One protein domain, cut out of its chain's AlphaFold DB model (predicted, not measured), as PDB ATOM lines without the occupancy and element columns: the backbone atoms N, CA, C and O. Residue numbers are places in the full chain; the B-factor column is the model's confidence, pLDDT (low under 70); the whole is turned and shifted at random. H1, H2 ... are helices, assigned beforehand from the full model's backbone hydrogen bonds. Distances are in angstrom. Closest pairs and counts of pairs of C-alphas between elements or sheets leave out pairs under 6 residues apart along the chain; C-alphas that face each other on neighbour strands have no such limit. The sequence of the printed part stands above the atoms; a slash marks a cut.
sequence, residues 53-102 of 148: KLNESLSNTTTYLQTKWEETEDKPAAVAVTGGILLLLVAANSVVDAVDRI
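AT A GLANCE: This is residues 53 to 102 of the 148 residues of the protein "CAAD domains of cyanobacterial aminoacyl-tRNA synthetase-domain-containing protein" of Scenedesmus sp. NREL 46B-D3 (UniProt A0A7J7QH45). Two straight helices, H1 and then the longer H2, meet near their ends at a tight link and open out as a wide V, with no core between the arms. Nearly the whole of both arms stands free. The printed part has 50 residues, with two named helices in the order H1, H2 and no named strand; the class is all helix. The whole is extended, with a radius of gyration of the C-alphas of 16.3 A, and flat, spanning 45 by 32 by 6 A.

IN THESE COORDINATES: Find C-alpha 53 at (-20.031, -10.409, -39.917); from there H1, residues 53 to 71, runs 26.5 A to C-alpha 71 at (4.272, -20.933, -38.522). Pass residues 72 to 74 and H2, residues 75 to 100, runs 37.2 A to C-alpha 100 at (-24.775, -45.871, -55.571).

HOW THE PARTS SIT: Look at Trp 69 and Lys 75: their C-alphas, the closest of H1 and H2, are 7.4 A apart. The helices are close but not clearly touching, at a steep tilt of 58 degrees, opposite ways. In H1 and H2 every O i to N i+4 pair is within hydrogen-bond range.

THE WHOLE: The C-alphas of Glu 71 and Ile 102, the two farthest apart, are 46.3 A apart. The printed part has no cut, and no printed residue is under 70 in pLDDT.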
ATOM      1  N   LYS A  53     -20.388  -9.297 -40.822       83.50
ATOM      2  CA  LYS A  53     -20.031 -10.409 -39.917       83.50
ATOM      3  C   LYS A  53     -19.380 -11.586 -40.638       83.50
ATOM      4  O   LYS A  53     -18.474 -12.210 -40.090       83.50
ATOM      5  N   LEU A  54     -19.828 -11.897 -41.855       87.19
ATOM      6  CA  LEU A  54     -19.206 -12.911 -42.705       87.19
ATOM      7  C   LEU A  54     -17.807 -12.469 -43.119       87.19
ATOM      8  O   LEU A  54     -16.875 -13.238 -42.948       87.19
ATOM      9  N   ASN A  55     -17.631 -11.232 -43.577       88.62
ATOM     10  CA  ASN A  55     -16.317 -10.703 -43.935       88.62
ATOM     11  C   ASN A  55     -15.374 -10.631 -42.731       88.62
ATOM     12  O   ASN A  55     -14.194 -10.918 -42.881       88.62
ATOM     13  N   GLU A  56     -15.879 -10.309 -41.542       88.62
ATOM     14  CA  GLU A  56     -15.109 -10.339 -40.295       88.62
ATOM     15  C   GLU A  56     -14.734 -11.774 -39.884       88.62
ATOM     16  O   GLU A  56     -13.596 -12.047 -39.520       88.62
ATOM     17  N   SER A  57     -15.654 -12.734 -40.001       88.31
ATOM     18  CA  SER A  57     -15.373 -14.145 -39.692       88.31
ATOM     19  C   SER A  57     -14.421 -14.773 -40.713       88.31
ATOM     20  O   SER A  57     -13.525 -15.535 -40.347       88.31
ATOM     21  N   LEU A  58     -14.579 -14.427 -41.992       88.94
ATOM     22  CA  LEU A  58     -13.703 -14.842 -43.082       88.94
ATOM     23  C   LEU A  58     -12.328 -14.199 -42.949       88.94
ATOM     24  O   LEU A  58     -11.339 -14.898 -43.144       88.94
ATOM     25  N   SER A  59     -12.232 -12.919 -42.579       88.81
ATOM     26  CA  SER A  59     -10.943 -12.258 -42.372       88.81
ATOM     27  C   SER A  59     -10.217 -12.847 -41.170       88.81
ATOM     28  O   SER A  59      -9.058 -13.215 -41.314       88.81
ATOM     29  N   ASN A  60     -10.896 -13.055 -40.039       88.31
ATOM     30  CA  ASN A  60     -10.320 -13.683 -38.845       88.31
ATOM     31  C   ASN A  60      -9.874 -15.131 -39.103       88.31
ATOM     32  O   ASN A  60      -8.806 -15.549 -38.661       88.31
ATOM     33  N   THR A  61     -10.663 -15.905 -39.853       89.75
ATOM     34  CA  THR A  61     -10.290 -17.277 -40.229       89.75
ATOM     35  C   THR A  61      -9.132 -17.272 -41.225       89.75
ATOM     36  O   THR A  61      -8.205 -18.065 -41.097       89.75
ATOM     37  N   THR A  62      -9.131 -16.350 -42.190       91.19
ATOM     38  CA  THR A  62      -8.052 -16.223 -43.180       91.19
ATOM     39  C   THR A  62      -6.744 -15.792 -42.523       91.19
ATOM     40  O   THR A  62      -5.712 -16.391 -42.808       91.19
ATOM     41  N   THR A  63      -6.759 -14.815 -41.612       89.00
ATOM     42  CA  THR A  63      -5.558 -14.368 -40.883       89.00
ATOM     43  C   THR A  63      -5.040 -15.452 -39.945       89.00
ATOM     44  O   THR A  63      -3.830 -15.658 -39.862       89.00
ATOM     45  N   TYR A  64      -5.929 -16.207 -39.295       90.00
ATOM     46  CA  TYR A  64      -5.555 -17.373 -38.498       90.00
ATOM     47  C   TYR A  64      -4.875 -18.455 -39.348       90.00
ATOM     48  O   TYR A  64      -3.796 -18.930 -38.995       90.00
ATOM     49  N   LEU A  65      -5.465 -18.807 -40.494       89.31
ATOM     50  CA  LEU A  65      -4.894 -19.786 -41.422       89.31
ATOM     51  C   LEU A  65      -3.565 -19.306 -42.007       89.31
ATOM     52  O   LEU A  65      -2.637 -20.098 -42.094       89.31
ATOM     53  N   GLN A  66      -3.437 -18.021 -42.345       87.50
ATOM     54  CA  GLN A  66      -2.171 -17.421 -42.779       87.50
ATOM     55  C   GLN A  66      -1.111 -17.492 -41.681       87.50
ATOM     56  O   GLN A  66       0.014 -17.896 -41.947       87.50
ATOM     57  N   THR A  67      -1.471 -17.177 -40.438       87.75
ATOM     58  CA  THR A  67      -0.545 -17.267 -39.302       87.75
ATOM     59  C   THR A  67      -0.059 -18.704 -39.113       87.75
ATOM     60  O   THR A  67       1.137 -18.936 -38.975       87.75
ATOM     61  N   LYS A  68      -0.968 -19.683 -39.189       86.94
ATOM     62  CA  LYS A  68      -0.634 -21.112 -39.105       86.94
ATOM     63  C   LYS A  68       0.149 -21.627 -40.316       86.94
ATOM     64  O   LYS A  68       0.967 -22.532 -40.173       86.94
ATOM     65  N   TRP A  69      -0.075 -21.047 -41.489       87.75
ATOM     66  CA  TRP A  69       0.669 -21.349 -42.708       87.75
ATOM     67  C   TRP A  69       2.109 -20.838 -42.652       87.75
ATOM     68  O   TRP A  69       3.020 -21.521 -43.113       87.75
ATOM     69  N   GLU A  70       2.323 -19.657 -42.071       86.44
ATOM     70  CA  GLU A  70       3.662 -19.097 -41.875       86.44
ATOM     71  C   GLU A  70       4.411 -19.742 -40.701       86.44
ATOM     72  O   GLU A  70       5.624 -19.896 -40.775       86.44
ATOM     73  N   GLU A  71       3.704 -20.169 -39.649       87.06
ATOM     74  CA  GLU A  71       4.272 -20.933 -38.522       87.06
ATOM     75  C   GLU A  71       4.690 -22.358 -38.934       87.06
ATOM     76  O   GLU A  71       5.537 -22.976 -38.292       87.06
ATOM     77  N   THR A  72       4.116 -22.894 -40.013       83.88
ATOM     78  CA  THR A  72       4.459 -24.229 -40.511       83.88
ATOM     79  C   THR A  72       5.825 -24.214 -41.195       83.88
ATOM     80  O   THR A  72       5.974 -23.711 -42.310       83.88
ATOM     81  N   GLU A  73       6.811 -24.828 -40.542       77.12
ATOM     82  CA  GLU A  73       8.191 -24.929 -41.034       77.12
ATOM     83  C   GLU A  73       8.279 -25.753 -42.336       77.12
ATOM     84  O   GLU A  73       8.914 -25.330 -43.304       77.12
ATOM     85  N   ASP A  74       7.543 -26.867 -42.417       84.44
ATOM     86  CA  ASP A  74       7.523 -27.763 -43.581       84.44
ATOM     87  C   ASP A  74       6.294 -27.544 -44.478       84.44
ATOM     88  O   ASP A  74       5.412 -28.399 -44.625       84.44
ATOM     89  N   LYS A  75       6.260 -26.392 -45.156       83.38
ATOM     90  CA  LYS A  75       5.234 -26.052 -46.161       83.38
ATOM     91  C   LYS A  75       4.966 -27.170 -47.191       83.38
ATOM     92  O   LYS A  75       3.792 -27.464 -47.419       83.38
ATOM     93  N   PRO A  76       5.964 -27.852 -47.801       87.62
ATOM     94  CA  PRO A  76       5.678 -28.922 -48.763       87.62
ATOM     95  C   PRO A  76       4.992 -30.138 -48.125       87.62
ATOM     96  O   PRO A  76       4.136 -30.745 -48.767       87.62
ATOM     97  N   ALA A  77       5.305 -30.471 -46.867       86.12
ATOM     98  CA  ALA A  77       4.634 -31.553 -46.153       86.12
ATOM     99  C   ALA A  77       3.170 -31.191 -45.864       86.12
ATOM    100  O   ALA A  77       2.278 -32.003 -46.101       86.12
ATOM    101  N   ALA A  78       2.898 -29.951 -45.451       88.31
ATOM    102  CA  ALA A  78       1.533 -29.471 -45.246       88.31
ATOM    103  C   ALA A  78       0.709 -29.448 -46.545       88.31
ATOM    104  O   ALA A  78      -0.448 -29.881 -46.542       88.31
ATOM    105  N   VAL A  79       1.298 -29.022 -47.672       90.50
ATOM    106  CA  VAL A  79       0.655 -29.126 -48.996       90.50
ATOM    107  C   VAL A  79       0.371 -30.585 -49.339       90.50
ATOM    108  O   VAL A  79      -0.735 -30.897 -49.769       90.50
ATOM    109  N   ALA A  80       1.338 -31.484 -49.142       92.88
ATOM    110  CA  ALA A  80       1.192 -32.897 -49.480       92.88
ATOM    111  C   ALA A  80       0.106 -33.582 -48.642       92.88
ATOM    112  O   ALA A  80      -0.704 -34.326 -49.188       92.88
ATOM    113  N   VAL A  81       0.037 -33.298 -47.341       93.31
ATOM    114  CA  VAL A  81      -1.019 -33.816 -46.458       93.31
ATOM    115  C   VAL A  81      -2.380 -33.262 -46.870       93.31
ATOM    116  O   VAL A  81      -3.327 -34.027 -47.026       93.31
ATOM    117  N   THR A  82      -2.481 -31.954 -47.113       92.88
ATOM    118  CA  THR A  82      -3.749 -31.321 -47.514       92.88
ATOM    119  C   THR A  82      -4.224 -31.836 -48.874       92.88
ATOM    120  O   THR A  82      -5.380 -32.223 -49.027       92.88
ATOM    121  N   GLY A  83      -3.322 -31.917 -49.853       96.31
ATOM    122  CA  GLY A  83      -3.595 -32.511 -51.160       96.31
ATOM    123  C   GLY A  83      -3.942 -33.997 -51.062       96.31
ATOM    124  O   GLY A  83      -4.846 -34.461 -51.751       96.31
ATOM    125  N   GLY A  84      -3.288 -34.724 -50.155       96.44
ATOM    126  CA  GLY A  84      -3.594 -36.112 -49.829       96.44
ATOM    127  C   GLY A  84      -5.018 -36.274 -49.308       96.44
ATOM    128  O   GLY A  84      -5.743 -37.120 -49.816       96.44
ATOM    129  N   ILE A  85      -5.454 -35.428 -48.372       97.00
ATOM    130  CA  ILE A  85      -6.832 -35.424 -47.853       97.00
ATOM    131  C   ILE A  85      -7.837 -35.148 -48.974       97.00
ATOM    132  O   ILE A  85      -8.841 -35.849 -49.073       97.00
ATOM    133  N   LEU A  86      -7.570 -34.166 -49.841       97.44
ATOM    134  CA  LEU A  86      -8.449 -33.855 -50.972       97.44
ATOM    135  C   LEU A  86      -8.552 -35.027 -51.952       97.44
ATOM    136  O   LEU A  86      -9.652 -35.378 -52.371       97.44
ATOM    137  N   LEU A  87      -7.430 -35.664 -52.285       97.06
ATOM    138  CA  LEU A  87      -7.421 -36.859 -53.127       97.06
ATOM    139  C   LEU A  87      -8.176 -38.016 -52.479       97.06
ATOM    140  O   LEU A  87      -8.929 -38.705 -53.158       97.06
ATOM    141  N   LEU A  88      -8.008 -38.212 -51.172       97.38
ATOM    142  CA  LEU A  88      -8.703 -39.251 -50.418       97.38
ATOM    143  C   LEU A  88     -10.212 -38.991 -50.401       97.38
ATOM    144  O   LEU A  88     -10.985 -39.922 -50.586       97.38
ATOM    145  N   LEU A  89     -10.633 -37.731 -50.267       97.38
ATOM    146  CA  LEU A  89     -12.036 -37.333 -50.348       97.38
ATOM    147  C   LEU A  89     -12.618 -37.578 -51.746       97.38
ATOM    148  O   LEU A  89     -13.701 -38.142 -51.864       97.38
ATOM    149  N   VAL A  90     -11.894 -37.208 -52.807       96.62
ATOM    150  CA  VAL A  90     -12.313 -37.477 -54.194       96.62
ATOM    151  C   VAL A  90     -12.399 -38.981 -54.453       96.62
ATOM    152  O   VAL A  90     -13.372 -39.449 -55.041       96.62
ATOM    153  N   ALA A  91     -11.416 -39.753 -53.986       96.81
ATOM    154  CA  ALA A  91     -11.416 -41.206 -54.105       96.81
ATOM    155  C   ALA A  91     -12.580 -41.834 -53.328       96.81
ATOM    156  O   ALA A  91     -13.273 -42.695 -53.864       96.81
ATOM    157  N   ALA A  92     -12.840 -41.376 -52.102       96.75
ATOM    158  CA  ALA A  92     -13.970 -41.824 -51.297       96.75
ATOM    159  C   ALA A  92     -15.304 -41.522 -51.993       96.75
ATOM    160  O   ALA A  92     -16.121 -42.428 -52.136       96.75
ATOM    161  N   ASN A  93     -15.490 -40.304 -52.512       95.69
ATOM    162  CA  ASN A  93     -16.675 -39.961 -53.300       95.69
ATOM    163  C   ASN A  93     -16.805 -40.841 -54.545       95.69
ATOM    164  O   ASN A  93     -17.896 -41.309 -54.839       95.69
ATOM    165  N   SER A  94     -15.706 -41.137 -55.244       94.19
ATOM    166  CA  SER A  94     -15.741 -42.035 -56.401       94.19
ATOM    167  C   SER A  94     -16.170 -43.457 -56.035       94.19
ATOM    168  O   SER A  94     -16.806 -44.123 -56.850       94.19
ATOM    169  N   VAL A  95     -15.805 -43.947 -54.847       93.38
ATOM    170  CA  VAL A  95     -16.254 -45.256 -54.352       93.38
ATOM    171  C   VAL A  95     -17.742 -45.210 -54.021       93.38
ATOM    172  O   VAL A  95     -18.469 -46.111 -54.427       93.38
ATOM    173  N   VAL A  96     -18.199 -44.160 -53.335       91.25
ATOM    174  CA  VAL A  96     -19.621 -43.965 -53.015       91.25
ATOM    175  C   VAL A  96     -20.455 -43.886 -54.295       91.25
ATOM    176  O   VAL A  96     -21.395 -44.656 -54.442       91.25
ATOM    177  N   ASP A  97     -20.040 -43.091 -55.282       89.31
ATOM    178  CA  ASP A  97     -20.706 -42.994 -56.586       89.31
ATOM    179  C   ASP A  97     -20.758 -44.340 -57.323       89.31
ATOM    180  O   ASP A  97     -21.718 -44.635 -58.036       89.31
ATOM    181  N   ALA A  98     -19.712 -45.164 -57.203       90.31
ATOM    182  CA  ALA A  98     -19.688 -46.494 -57.808       90.31
ATOM    183  C   ALA A  98     -20.652 -47.460 -57.105       90.31
ATOM    184  O   ALA A  98     -21.285 -48.278 -57.771       90.31
ATOM    185  N   VAL A  99     -20.775 -47.353 -55.783       86.81
ATOM    186  CA  VAL A  99     -21.711 -48.141 -54.974       86.81
ATOM    187  C   VAL A  99     -23.157 -47.718 -55.242       86.81
ATOM    188  O   VAL A  99     -23.994 -48.585 -55.479       86.81
ATOM    189  N   ASP A 100     -23.437 -46.417 -55.305       85.81
ATOM    190  CA  ASP A 100     -24.775 -45.871 -55.571       85.81
ATOM    191  C   ASP A 100     -25.288 -46.227 -56.976       85.81
ATOM    192  O   ASP A 100     -26.492 -46.332 -57.210       85.81
ATOM    193  N   ARG A 101     -24.383 -46.485 -57.928       85.88
ATOM    194  CA  ARG A 101     -24.735 -46.998 -59.262       85.88
ATOM    195  C   ARG A 101     -25.169 -48.461 -59.262       85.88
ATOM    196  O   ARG A 101     -25.666 -48.925 -60.290       85.88
ATOM    197  N   ILE A 102     -24.975 -49.198 -58.169       86.75
ATOM    198  CA  ILE A 102     -25.454 -50.572 -58.027       86.75
ATOM    199  C   ILE A 102     -26.827 -50.508 -57.347       86.75
ATOM    200  O   ILE A 102     -26.895 -50.401 -56.121       86.75
TER     201      ILE A 102